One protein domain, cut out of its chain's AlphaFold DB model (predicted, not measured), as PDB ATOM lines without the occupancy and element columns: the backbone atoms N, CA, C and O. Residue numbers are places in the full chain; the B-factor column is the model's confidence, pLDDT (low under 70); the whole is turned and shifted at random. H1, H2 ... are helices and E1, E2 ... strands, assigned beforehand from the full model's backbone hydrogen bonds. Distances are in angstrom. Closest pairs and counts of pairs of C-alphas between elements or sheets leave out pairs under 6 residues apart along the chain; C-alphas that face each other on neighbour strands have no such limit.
ATOM      1  N   SER A  52      -0.722  89.377 -14.827       74.94
ATOM      2  CA  SER A  52      -0.894  88.174 -15.631       74.94
ATOM      3  C   SER A  52      -2.059  87.339 -15.074       74.94
ATOM      4  O   SER A  52      -2.348  87.412 -13.879       74.94
ATOM      5  N   PRO A  53      -2.752  86.530 -15.897       73.19
ATOM      6  CA  PRO A  53      -3.851  85.692 -15.423       73.19
ATOM      7  C   PRO A  53      -3.511  84.758 -14.249       73.19
ATOM      8  O   PRO A  53      -4.399  84.419 -13.478       73.19
ATOM      9  N   LEU A  54      -2.237  84.382 -14.102       73.06
ATOM     10  CA  LEU A  54      -1.723  83.513 -13.036       73.06
ATOM     11  C   LEU A  54      -1.546  84.243 -11.690       73.06
ATOM     12  O   LEU A  54      -1.476  83.608 -10.645       73.06
ATOM     13  N   GLU A  55      -1.477  85.575 -11.713       67.94
ATOM     14  CA  GLU A  55      -1.356  86.433 -10.523       67.94
ATOM     15  C   GLU A  55      -2.723  86.869  -9.977       67.94
ATOM     16  O   GLU A  55      -2.811  87.594  -8.978       67.94
ATOM     17  N   TYR A  56      -3.806  86.475 -10.650       77.19
ATOM     18  CA  TYR A  56      -5.149  86.731 -10.165       77.19
ATOM     19  C   TYR A  56      -5.499  85.801  -9.008       77.19
ATOM     20  O   TYR A  56      -5.082  84.650  -8.943       77.19
ATOM     21  N   GLY A  57      -6.271  86.344  -8.070       77.62
ATOM     22  CA  GLY A  57      -6.848  85.557  -6.994       77.62
ATOM     23  C   GLY A  57      -8.162  84.913  -7.437       77.62
ATOM     24  O   GLY A  57      -8.399  84.691  -8.622       77.62
ATOM     25  N   TRP A  58      -9.064  84.659  -6.492       81.19
ATOM     26  CA  TRP A  58     -10.335  83.973  -6.755       81.19
ATOM     27  C   TRP A  58     -11.260  84.738  -7.702       81.19
ATOM     28  O   TRP A  58     -12.098  84.149  -8.379       81.19
ATOM     29  N   ARG A  59     -11.122  86.065  -7.757       71.81
ATOM     30  CA  ARG A  59     -11.801  86.912  -8.737       71.81
ATOM     31  C   ARG A  59     -10.740  87.686  -9.495       71.81
ATOM     32  O   ARG A  59      -9.831  88.243  -8.886       71.81
ATOM     33  N   SER A  60     -10.901  87.772 -10.812       65.69
ATOM     34  CA  SER A  60      -9.921  88.380 -11.718       65.69
ATOM     35  C   SER A  60      -9.389  89.724 -11.203       65.69
ATOM     36  O   SER A  60      -8.203  89.892 -10.974       65.69
ATOM     37  N   VAL A  61     -10.248  90.697 -10.914       70.00
ATOM     38  CA  VAL A  61      -9.770  92.048 -10.563       70.00
ATOM     39  C   VAL A  61      -9.501  92.233  -9.061       70.00
ATOM     40  O   VAL A  61      -8.781  93.160  -8.686       70.00
ATOM     41  N   THR A  62     -10.040  91.382  -8.182       78.50
ATOM     42  CA  THR A  62      -9.932  91.605  -6.730       78.50
ATOM     43  C   THR A  62      -8.635  91.045  -6.151       78.50
ATOM     44  O   THR A  62      -7.899  90.288  -6.786       78.50
ATOM     45  N   MET A  63      -8.325  91.488  -4.931       79.50
ATOM     46  CA  MET A  63      -7.168  91.010  -4.171       79.50
ATOM     47  C   MET A  63      -7.461  89.702  -3.425       79.50
ATOM     48  O   MET A  63      -6.544  89.130  -2.843       79.50
ATOM     49  N   ASP A  64      -8.715  89.252  -3.417       84.88
ATOM     50  CA  ASP A  64      -9.149  88.060  -2.687       84.88
ATOM     51  C   ASP A  64      -8.528  86.819  -3.324       84.88
ATOM     52  O   ASP A  64      -8.552  86.669  -4.544       84.88
ATOM     53  N   GLY A  65      -7.958  85.936  -2.516       84.50
ATOM     54  CA  GLY A  65      -7.253  84.738  -2.965       84.50
ATOM     55  C   GLY A  65      -5.829  84.979  -3.465       84.50
ATOM     56  O   GLY A  65      -5.182  84.030  -3.892       84.50
ATOM     57  N   ARG A  66      -5.307  86.214  -3.422       85.62
ATOM     58  CA  ARG A  66      -3.901  86.474  -3.770       85.62
ATOM     59  C   ARG A  66      -2.983  86.176  -2.594       85.62
ATOM     60  O   ARG A  66      -3.327  86.460  -1.443       85.62
ATOM     61  N   SER A  67      -1.795  85.659  -2.901       85.94
ATOM     62  CA  SER A  67      -0.764  85.415  -1.897       85.94
ATOM     63  C   SER A  67       0.169  86.619  -1.744       85.94
ATOM     64  O   SER A  67       0.539  87.263  -2.727       85.94
ATOM     65  N   ILE A  68       0.528  86.952  -0.505       83.19
ATOM     66  CA  ILE A  68       1.479  88.021  -0.170       83.19
ATOM     67  C   ILE A  68       2.828  87.373   0.138       83.19
ATOM     68  O   ILE A  68       2.890  86.432   0.929       83.19
ATOM     69  N   GLU A  69       3.906  87.883  -0.450       73.38
ATOM     70  CA  GLU A  69       5.254  87.388  -0.173       73.38
ATOM     71  C   GLU A  69       5.707  87.691   1.258       73.38
ATOM     72  O   GLU A  69       5.357  88.729   1.824       73.38
ATOM     73  N   SER A  70       6.477  86.771   1.846       66.06
ATOM     74  CA  SER A  70       7.098  86.871   3.169       66.06
ATOM     75  C   SER A  70       8.004  88.107   3.261       66.06
ATOM     76  O   SER A  70       8.808  88.372   2.381       66.06
ATOM     77  N   ASP A  71       7.868  88.883   4.336       64.81
ATOM     78  CA  ASP A  71       8.671  90.084   4.579       64.81
ATOM     79  C   ASP A  71       9.617  89.736   5.732       64.81
ATOM     80  O   ASP A  71       9.248  88.947   6.605       64.81
ATOM     81  N   LEU A  72      10.797  90.353   5.789       60.88
ATOM     82  CA  LEU A  72      11.654  90.257   6.972       60.88
ATOM     83  C   LEU A  72      10.983  90.988   8.143       60.88
ATOM     84  O   LEU A  72      10.781  92.207   8.093       60.88
ATOM     85  N   ILE A  73      10.643  90.255   9.204       61.09
ATOM     86  CA  ILE A  73      10.134  90.822  10.456       61.09
ATOM     87  C   ILE A  73      11.283  90.793  11.466       61.09
ATOM     88  O   ILE A  73      11.560  89.783  12.108       61.09
ATOM     89  N   GLY A  74      11.984  91.918  11.613       67.00
ATOM     90  CA  GLY A  74      13.109  92.014  12.546       67.00
ATOM     91  C   GLY A  74      14.305  91.161  12.108       67.00
ATOM     92  O   GLY A  74      14.960  91.511  11.130       67.00
ATOM     93  N   LYS A  75      14.616  90.092  12.859       61.84
ATOM     94  CA  LYS A  75      15.742  89.169  12.597       61.84
ATOM     95  C   LYS A  75      15.318  87.790  12.073       61.84
ATOM     96  O   LYS A  75      16.186  87.059  11.607       61.84
ATOM     97  N   ASP A  76      14.028  87.458  12.126       65.88
ATOM     98  CA  ASP A  76      13.532  86.126  11.777       65.88
ATOM     99  C   ASP A  76      12.919  86.118  10.369       65.88
ATOM    100  O   ASP A  76      12.160  87.013   9.979       65.88
ATOM    101  N   THR A  77      13.261  85.092   9.589       69.00
ATOM    102  CA  THR A  77      12.762  84.859   8.229       69.00
ATOM    103  C   THR A  77      11.558  83.917   8.262       69.00
ATOM    104  O   THR A  77      11.701  82.723   8.521       69.00
ATOM    105  N   PHE A  78      10.366  84.425   7.939       68.06
ATOM    106  CA  PHE A  78       9.135  83.629   7.795       68.06
ATOM    107  C   PHE A  78       8.981  83.068   6.364       68.06
ATOM    108  O   PHE A  78       7.932  83.194   5.735       68.06
ATOM    109  N   GLU A  79      10.041  82.472   5.808       69.69
ATOM    110  CA  GLU A  79      10.061  81.984   4.412       69.69
ATOM    111  C   GLU A  79       9.132  80.790   4.168       69.69
ATOM    112  O   GLU A  79       8.611  80.617   3.069       69.69
ATOM    113  N   SER A  80       8.889  79.980   5.200       81.06
ATOM    114  CA  SER A  80       8.011  78.808   5.104       81.06
ATOM    115  C   SER A  80       6.525  79.132   5.271       81.06
ATOM    116  O   SER A  80       5.708  78.220   5.184       81.06
ATOM    117  N   PHE A  81       6.165  80.387   5.557       85.62
ATOM    118  CA  PHE A  81       4.774  80.789   5.742       85.62
ATOM    119  C   PHE A  81       4.209  81.371   4.459       85.62
ATOM    120  O   PHE A  81       4.718  82.350   3.917       85.62
ATOM    121  N   GLU A  82       3.100  80.802   4.010       88.62
ATOM    122  CA  GLU A  82       2.297  81.377   2.948       88.62
ATOM    123  C   GLU A  82       1.230  82.276   3.548       88.62
ATOM    124  O   GLU A  82       0.540  81.908   4.501       88.62
ATOM    125  N   THR A  83       1.098  83.473   2.986       90.81
ATOM    126  CA  THR A  83       0.086  84.442   3.395       90.81
ATOM    127  C   THR A  83      -0.954  84.572   2.300       90.81
ATOM    128  O   THR A  83      -0.602  84.915   1.177       90.81
ATOM    129  N   TRP A  84      -2.224  84.381   2.629       90.75
ATOM    130  CA  TRP A  84      -3.353  84.478   1.711       90.75
ATOM    131  C   TRP A  84      -4.316  85.575   2.163       90.75
ATOM    132  O   TRP A  84      -4.665  85.681   3.342       90.75
ATOM    133  N   ILE A  85      -4.757  86.407   1.220       91.19
ATOM    134  CA  ILE A  85      -5.822  87.385   1.455       91.19
ATOM    135  C   ILE A  85      -7.155  86.667   1.270       91.19
ATOM    136  O   ILE A  85      -7.450  86.212   0.171       91.19
ATOM    137  N   LEU A  86      -7.971  86.581   2.314       90.75
ATOM    138  CA  LEU A  86      -9.286  85.943   2.227       90.75
ATOM    139  C   LEU A  86     -10.388  86.939   1.870       90.75
ATOM    140  O   LEU A  86     -11.254  86.640   1.057       90.75
ATOM    141  N   GLU A  87     -10.335  88.140   2.442       88.88
ATOM    142  CA  GLU A  87     -11.296  89.198   2.135       88.88
ATOM    143  C   GLU A  87     -10.571  90.534   2.035       88.88
ATOM    144  O   GLU A  87      -9.764  90.878   2.899       88.88
ATOM    145  N   ASN A  88     -10.872  91.318   1.004       87.81
ATOM    146  CA  ASN A  88     -10.445  92.702   0.890       87.81
ATOM    147  C   ASN A  88     -11.599  93.601   0.423       87.81
ATOM    148  O   ASN A  88     -11.714  93.979  -0.746       87.81
ATOM    149  N   LYS A  89     -12.479  93.954   1.360       85.19
ATOM    150  CA  LYS A  89     -13.734  94.652   1.085       85.19
ATOM    151  C   LYS A  89     -13.612  96.158   1.278       85.19
ATOM    152  O   LYS A  89     -13.233  96.647   2.342       85.19
ATOM    153  N   MET A  90     -14.017  96.924   0.266       83.31
ATOM    154  CA  MET A  90     -14.182  98.370   0.398       83.31
ATOM    155  C   MET A  90     -15.528  98.687   1.062       83.31
ATOM    156  O   MET A  90     -16.587  98.325   0.557       83.31
ATOM    157  N   ILE A  91     -15.487  99.400   2.183       84.75
ATOM    158  CA  ILE A  91     -16.658  99.825   2.955       84.75
ATOM    159  C   ILE A  91     -16.728 101.353   2.924       84.75
ATOM    160  O   ILE A  91     -15.703 102.029   2.993       84.75
ATOM    161  N   THR A  92     -17.925 101.928   2.841       84.56
ATOM    162  CA  THR A  92     -18.121 103.380   2.989       84.56
ATOM    163  C   THR A  92     -18.772 103.686   4.333       84.56
ATOM    164  O   THR A  92     -19.731 103.036   4.733       84.56
ATOM    165  N   CYS A  93     -18.247 104.678   5.045       82.94
ATOM    166  CA  CYS A  93     -18.805 105.160   6.304       82.94
ATOM    167  C   CYS A  93     -19.169 106.636   6.153       82.94
ATOM    168  O   CYS A  93     -18.362 107.405   5.624       82.94
ATOM    169  N   MET A  94     -20.343 107.053   6.634       87.12
ATOM    170  CA  MET A  94     -20.660 108.480   6.720       87.12
ATOM    171  C   MET A  94     -19.878 109.123   7.862       87.12
ATOM    172  O   MET A  94     -19.777 108.577   8.956       87.12
ATOM    173  N   THR A  95     -19.313 110.291   7.597       87.12
ATOM    174  CA  THR A  95     -18.601 111.124   8.564       87.12
ATOM    175  C   THR A  95     -19.155 112.537   8.485       87.12
ATOM    176  O   THR A  95     -19.458 113.010   7.393       87.12
ATOM    177  N   SER A  96     -19.268 113.220   9.623       90.62
ATOM    178  CA  SER A  96     -19.831 114.577   9.689       90.62
ATOM    179  C   SER A  96     -19.075 115.582   8.815       90.62
ATOM    180  O   SER A  96     -19.683 116.452   8.209       90.62
ATOM    181  N   ASN A  97     -17.750 115.433   8.707       88.62
ATOM    182  CA  ASN A  97     -16.890 116.446   8.086       88.62
ATOM    183  C   ASN A  97     -16.569 116.157   6.611       88.62
ATOM    184  O   ASN A  97     -16.284 117.075   5.852       88.62
ATOM    185  N   LEU A  98     -16.547 114.881   6.210       81.50
ATOM    186  CA  LEU A  98     -16.102 114.442   4.878       81.50
ATOM    187  C   LEU A  98     -17.178 113.632   4.143       81.50
ATOM    188  O   LEU A  98     -16.885 113.018   3.117       81.50
ATOM    189  N   ALA A  99     -18.404 113.594   4.675       85.25
ATOM    190  CA  ALA A  99     -19.497 112.767   4.179       85.25
ATOM    191  C   ALA A  99     -19.041 111.309   3.987       85.25
ATOM    192  O   ALA A  99     -18.645 110.654   4.955       85.25
ATOM    193  N   ARG A 100     -19.064 110.787   2.755       85.31
ATOM    194  CA  ARG A 100     -18.726 109.390   2.458       85.31
ATOM    195  C   ARG A 100     -17.216 109.159   2.549       85.31
ATOM    196  O   ARG A 100     -16.463 109.536   1.656       85.31
ATOM    197  N   LYS A 101     -16.762 108.461   3.585       83.62
ATOM    198  CA  LYS A 101     -15.366 108.043   3.737       83.62
ATOM    199  C   LYS A 101     -15.216 106.564   3.413       83.62
ATOM    200  O   LYS A 101     -15.770 105.718   4.110       83.62
ATOM    201  N   THR A 102     -14.428 106.244   2.390       80.31
ATOM    202  CA  THR A 102     -14.063 104.860   2.080       80.31
ATOM    203  C   THR A 102     -13.022 104.336   3.070       80.31
ATOM    204  O   THR A 102     -12.070 105.021   3.472       80.31
ATOM    205  N   ARG A 103     -13.225 103.090   3.473       82.62
ATOM    206  CA  ARG A 103     -12.331 102.264   4.271       82.62
ATOM    207  C   ARG A 103     -12.160 100.938   3.554       82.62
ATOM    208  O   ARG A 103     -12.990 100.549   2.740       82.62
ATOM    209  N   ILE A 104     -11.069 100.269   3.868       84.00
ATOM    210  CA  ILE A 104     -10.793  98.930   3.379       84.00
ATOM    211  C   ILE A 104     -10.772  98.039   4.612       84.00
ATOM    212  O   ILE A 104     -10.135  98.388   5.607       84.00
ATOM    213  N   ASN A 105     -11.546  96.964   4.566       89.19
ATOM    214  CA  ASN A 105     -11.512  95.896   5.542       89.19
ATOM    215  C   ASN A 105     -10.772  94.727   4.904       89.19
ATOM    216  O   ASN A 105     -11.194  94.272   3.842       89.19
ATOM    217  N   SER A 106      -9.688  94.270   5.522       90.12
ATOM    218  CA  SER A 106      -8.935  93.134   4.990       90.12
ATOM    219  C   SER A 106      -8.771  92.042   6.034       90.12
ATOM    220  O   SER A 106      -8.468  92.329   7.200       90.12
ATOM    221  N   PHE A 107      -8.960  90.804   5.592       92.19
ATOM    222  CA  PHE A 107      -8.774  89.584   6.357       92.19
ATOM    223  C   PHE A 107      -7.675  88.748   5.704       92.19
ATOM    224  O   PHE A 107      -7.745  88.429   4.516       92.19
ATOM    225  N   ILE A 108      -6.632  88.451   6.475       93.06
ATOM    226  CA  ILE A 108      -5.424  87.772   6.004       93.06
ATOM    227  C   ILE A 108      -5.165  86.559   6.887       93.06
ATOM    228  O   ILE A 108      -5.267  86.655   8.113       93.06
ATOM    229  N   VAL A 109      -4.789  85.453   6.256       93.50
ATOM    230  CA  VAL A 109      -4.374  84.212   6.912       93.50
ATOM    231  C   VAL A 109      -2.948  83.879   6.502       93.50
ATOM    232  O   VAL A 109      -2.546  84.108   5.368       93.50
ATOM    233  N   THR A 110      -2.181  83.359   7.445       92.75
ATOM    234  CA  THR A 110      -0.775  82.972   7.323       92.75
ATOM    235  C   THR A 110      -0.646  81.532   7.789       92.75
ATOM    236  O   THR A 110      -1.283  81.161   8.775       92.75
ATOM    237  N   GLY A 111       0.133  80.697   7.109       92.31
ATOM    238  CA  GLY A 111       0.303  79.307   7.527       92.31
ATOM    239  C   GLY A 111       1.483  78.613   6.871       92.31
ATOM    240  O   GLY A 111       1.863  78.942   5.753       92.31
ATOM    241  N   ASN A 112       2.066  77.646   7.577       90.56
ATOM    242  CA  ASN A 112       3.243  76.893   7.122       90.56
ATOM    243  C   ASN A 112       2.925  75.485   6.587       90.56
ATOM    244  O   ASN A 112       3.837  74.688   6.375       90.56
ATOM    245  N   GLY A 113       1.641  75.128   6.468       86.12
ATOM    246  CA  GLY A 113       1.193  73.790   6.057       86.12
ATOM    247  C   GLY A 113       1.440  72.667   7.079       86.12
ATOM    248  O   GLY A 113       0.951  71.559   6.893       86.12
ATOM    249  N   ASN A 114       2.130  72.945   8.190       87.19
ATOM    250  CA  ASN A 114       2.491  71.980   9.237       87.19
ATOM    251  C   ASN A 114       1.654  72.168  10.514       87.19
ATOM    252  O   ASN A 114       2.125  71.924  11.624       87.19
ATOM    253  N   GLY A 115       0.417  72.643  10.361       85.44
ATOM    254  CA  GLY A 115      -0.495  72.892  11.475       85.44
ATOM    255  C   GLY A 115      -0.249  74.203  12.222       85.44
ATOM    256  O   GLY A 115      -0.997  74.495  13.140       85.44
ATOM    257  N   LEU A 116       0.734  75.032  11.852       90.44
ATOM    258  CA  LEU A 116       0.864  76.374  12.424       90.44
ATOM    259  C   LEU A 116       0.229  77.401  11.482       90.44
ATOM    260  O   LEU A 116       0.672  77.556  10.340       90.44
ATOM    261  N   ALA A 117      -0.795  78.105  11.958       92.50
ATOM    262  CA  ALA A 117      -1.503  79.113  11.180       92.50
ATOM    263  C   ALA A 117      -1.932  80.297  12.048       92.50
ATOM    264  O   ALA A 117      -2.315  80.125  13.199       92.50
ATOM    265  N   GLY A 118      -1.890  81.504  11.501       93.06
ATOM    266  CA  GLY A 118      -2.322  82.730  12.167       93.06
ATOM    267  C   GLY A 118      -3.194  83.569  11.254       93.06
ATOM    268  O   GLY A 118      -3.096  83.484  10.031       93.06
ATOM    269  N   PHE A 119      -4.054  84.397  11.833       94.00
ATOM    270  CA  PHE A 119      -4.942  85.263  11.064       94.00
ATOM    271  C   PHE A 119      -5.046  86.656  11.676       94.00
ATOM    272  O   PHE A 119      -4.867  86.861  12.881       94.00
ATOM    273  N   ALA A 120      -5.369  87.639  10.840       94.06
ATOM    274  CA  ALA A 120      -5.612  88.999  11.283       94.06
ATOM    275  C   ALA A 120      -6.700  89.685  10.457       94.06
ATOM    276  O   ALA A 120      -6.736  89.610   9.231       94.06
ATOM    277  N   LEU A 121      -7.547  90.431  11.165       92.12
ATOM    278  CA  LEU A 121      -8.558  91.314  10.600       92.12
ATOM    279  C   LEU A 121      -8.168  92.778  10.836       92.12
ATOM    280  O   LEU A 121      -7.705  93.148  11.924       92.12
ATOM    281  N   SER A 122      -8.415  93.638   9.850       89.19
ATOM    282  CA  SER A 122      -8.264  95.089   9.991       89.19
ATOM    283  C   SER A 122      -9.456  95.846   9.441       89.19
ATOM    284  O   SER A 122      -9.706  95.808   8.246       89.19
ATOM    285  N   LYS A 123     -10.084  96.653  10.304       78.19
ATOM    286  CA  LYS A 123     -11.252  97.502  10.001       78.19
ATOM    287  C   LYS A 123     -10.886  98.963   9.657       78.19
ATOM    288  O   LYS A 123     -11.702  99.882   9.790       78.19
ATOM    289  N   ALA A 124      -9.637  99.228   9.278       69.50
ATOM    290  CA  ALA A 124      -9.115 100.577   9.050       69.50
ATOM    291  C   ALA A 124      -8.174 100.638   7.839       69.50
ATOM    292  O   ALA A 124      -7.838  99.613   7.258       69.50
ATOM    293  N   LYS A 125      -7.718 101.850   7.480       68.81
ATOM    294  CA  LYS A 125      -6.691 102.089   6.446       68.81
ATOM    295  C   LYS A 125      -5.304 101.602   6.907       68.81
ATOM    296  O   LYS A 125      -4.373 102.393   7.010       68.81
ATOM    297  N   ALA A 126      -5.196 100.330   7.252       76.44
ATOM    298  CA  ALA A 126      -3.936  99.662   7.515       76.44
ATOM    299  C   ALA A 126      -3.416  99.069   6.201       76.44
ATOM    300  O   ALA A 126      -4.196  98.617   5.365       76.44
ATOM    301  N   SER A 127      -2.100  99.094   6.007       81.88
ATOM    302  CA  SER A 127      -1.476  98.426   4.862       81.88
ATOM    303  C   SER A 127      -1.598  96.905   5.005       81.88
ATOM    304  O   SER A 127      -1.567  96.385   6.123       81.88
ATOM    305  N   LEU A 128      -1.670  96.171   3.893       86.06
ATOM    306  CA  LEU A 128      -1.687  94.701   3.930       86.06
ATOM    307  C   LEU A 128      -0.474  94.138   4.693       86.06
ATOM    308  O   LEU A 128      -0.629  93.211   5.480       86.06
ATOM    309  N   LYS A 129       0.690  94.789   4.575       86.62
ATOM    310  CA  LYS A 129       1.911  94.461   5.324       86.62
ATOM    311  C   LYS A 129       1.718  94.524   6.839       86.62
ATOM    312  O   LYS A 129       2.078  93.603   7.558       86.62
ATOM    313  N   THR A 130       1.077  95.579   7.341       88.00
ATOM    314  CA  THR A 130       0.788  95.694   8.782       88.00
ATOM    315  C   THR A 130      -0.187  94.633   9.290       88.00
ATOM    316  O   THR A 130      -0.082  94.204  10.436       88.00
ATOM    317  N   ILE A 131      -1.134  94.207   8.451       90.25
ATOM    318  CA  ILE A 131      -2.119  93.177   8.806       90.25
ATOM    319  C   ILE A 131      -1.446  91.809   8.829       90.25
ATOM    320  O   ILE A 131      -1.619  91.067   9.790       90.25
ATOM    321  N   LYS A 132      -0.621  91.522   7.824       88.88
ATOM    322  CA  LYS A 132       0.203  90.321   7.760       88.88
ATOM    323  C   LYS A 132       1.125  90.198   8.974       88.88
ATOM    324  O   LYS A 132       1.026  89.210   9.684       88.88
ATOM    325  N   ASN A 133       1.883  91.243   9.316       87.94
ATOM    326  CA  ASN A 133       2.740  91.224  10.508       87.94
ATOM    327  C   ASN A 133       1.946  90.937  11.799       87.94
ATOM    328  O   ASN A 133       2.472  90.348  12.739       87.94
ATOM    329  N   ARG A 134       0.670  91.348  11.870       90.06
ATOM    330  CA  ARG A 134      -0.218  91.017  12.994       90.06
ATOM    331  C   ARG A 134      -0.682  89.553  12.957       90.06
ATOM    332  O   ARG A 134      -0.881  88.990  14.030       90.06
ATOM    333  N   ALA A 135      -0.878  88.968  11.777       90.75
ATOM    334  CA  ALA A 135      -1.196  87.548  11.614       90.75
ATOM    335  C   ALA A 135       0.007  86.671  12.004       90.75
ATOM    336  O   ALA A 135      -0.162  85.747  12.794       90.75
ATOM    337  N   ASP A 136       1.215  87.056  11.580       87.81
ATOM    338  CA  ASP A 136       2.475  86.375  11.919       87.81
ATOM    339  C   ASP A 136       2.762  86.394  13.431       87.81
ATOM    340  O   ASP A 136       3.352  85.472  13.983       87.81
ATOM    341  N   GLN A 137       2.302  87.426  14.143       87.75
ATOM    342  CA  GLN A 137       2.394  87.496  15.607       87.75
ATOM    343  C   GLN A 137       1.328  86.662  16.336       87.75
ATOM    344  O   GLN A 137       1.438  86.452  17.542       87.75
ATOM    345  N   ARG A 138       0.265  86.229  15.646       89.62
ATOM    346  CA  ARG A 138      -0.910  85.555  16.228       89.62
ATOM    347  C   ARG A 138      -1.076  84.152  15.654       89.62
ATOM    348  O   ARG A 138      -2.141  83.797  15.149       89.62
ATOM    349  N   LEU A 139      -0.008  83.370  15.739       91.00
ATOM    350  CA  LEU A 139       0.023  81.987  15.280       91.00
ATOM    351  C   LEU A 139      -0.655  81.066  16.302       91.00
ATOM    352  O   LEU A 139      -0.459  81.182  17.511       91.00
ATOM    353  N   MET A 140      -1.445  80.138  15.789       91.81
ATOM    354  CA  MET A 140      -2.122  79.080  16.516       91.81
ATOM    355  C   MET A 140      -1.643  77.740  15.965       91.81
ATOM    356  O   MET A 140      -1.471  77.571  14.756       91.81
ATOM    357  N   TYR A 141      -1.421  76.783  16.861       92.38
ATOM    358  CA  TYR A 141      -1.139  75.410  16.471       92.38
ATOM    359  C   TYR A 141      -2.450  74.627  16.384       92.38
ATOM    360  O   TYR A 141      -3.164  74.470  17.374       92.38
ATOM    361  N   ILE A 142      -2.754  74.146  15.188       88.38
ATOM    362  CA  ILE A 142      -3.879  73.288  14.855       88.38
ATOM    363  C   ILE A 142      -3.338  71.853  14.808       88.38
ATOM    364  O   ILE A 142      -2.586  71.512  13.890       88.38
ATOM    365  N   PRO A 143      -3.671  71.002  15.796       83.19
ATOM    366  CA  PRO A 143      -3.192  69.629  15.818       83.19
ATOM    367  C   PRO A 143      -3.817  68.842  14.662       83.19
ATOM    368  O   PRO A 143      -5.030  68.658  14.616       83.19
ATOM    369  N   THR A 144      -2.988  68.355  13.740       77.25
ATOM    370  CA  THR A 144      -3.422  67.486  12.637       77.25
ATOM    371  C   THR A 144      -3.251  66.015  13.027       77.25
ATOM    372  O   THR A 144      -2.213  65.621  13.566       77.25
ATOM    373  N   TYR A 145      -4.261  65.175  12.781       54.38
ATOM    374  CA  TYR A 145      -4.184  63.734  13.049       54.38
ATOM    375  C   TYR A 145      -4.054  62.965  11.732       54.38
ATOM    376  O   TYR A 145      -5.016  62.861  10.987       54.38
TER     377      TYR A 145
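Overview. This is residues 52 to 145 of the 355 residues of the protein "Protein lethal(2)essential for life" of Camponotus floridanus (UniProt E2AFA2). A long two-stranded hairpin, E1 and E2, makes the length of the domain; beside one half of it E3 and then the short E4 widen it into a small sheet, and the one helix, H1, packs slantwise over E2 and E3 on one face. Before the hairpin, a long stretch without a named element, residues 52 to 81, comes in past the E1 edge. The printed part has 94 residues, with named elements in the order E1, E2, E3, H1, E4; the sheet runs E1, E2, E3, E4, all antiparallel. The class is mostly strand, though under half of the residues, 46 of 94, are in named elements. The whole is elongated, 51 by 31 by 29 A, and only just loose, close to compact, with a radius of gyration of the C-alphas of 15.3 A.

Arrangement. In the first stretch, residues 67 to 68 make a short antiparallel pairing with residues 83 to 84 of E1, the edge strand of residues 82 to 95. E1 forms a hairpin with E2, residues 99 to 111, at 164 degrees between directions; N 91 and O 103 are 2.8 A apart, within hydrogen-bond range, and N 84 and O 109 also 2.8 A. E2 forms a second hairpin with E3, residues 116 to 122, at 177 degrees, with N 110 and O 118 at 2.7 A. E1, E2 and E3 are a meander, each strand the antiparallel neighbour of the one before. H1, residues 128 to 136, is on the sheet at a height over the sheet of 7.1 A, over E2 and E3. It runs slantwise to the strands, at 38 degrees to E2 on the local plane. Its closest C-alphas to E3 are those of Phe 119 and Ala 135, 4.4 A apart. In H1 every O i to N i+4 pair is within hydrogen-bond range. E4, residues 139 to 141, is the other edge strand, antiparallel to E3 at 143 degrees, with N 140 and O 117 at 2.7 A. E1 and E4 are apart.

Along the chain. E1 begins at C-alpha 82, (2.297, 81.377, 2.948), and is 36.8 A long. E2, 39.0 A long, begins at C-alpha 99, (-19.497, 112.767, 4.179). E3 is 21.0 A long and H1 12.3 A. E4, 6.8 A long, ends at C-alpha 141, (-1.139, 75.410, 16.471).

Size, cuts and confidence. The C-alphas farthest apart are those of Asn 97 and Tyr 145, 54.4 A. The printed part has no cut, and the four links between named elements are tight. The mean pLDDT of the printed part is 82.5; it is under 70 at residues 55, 60, 70 to 79, 124 to 125 and 145.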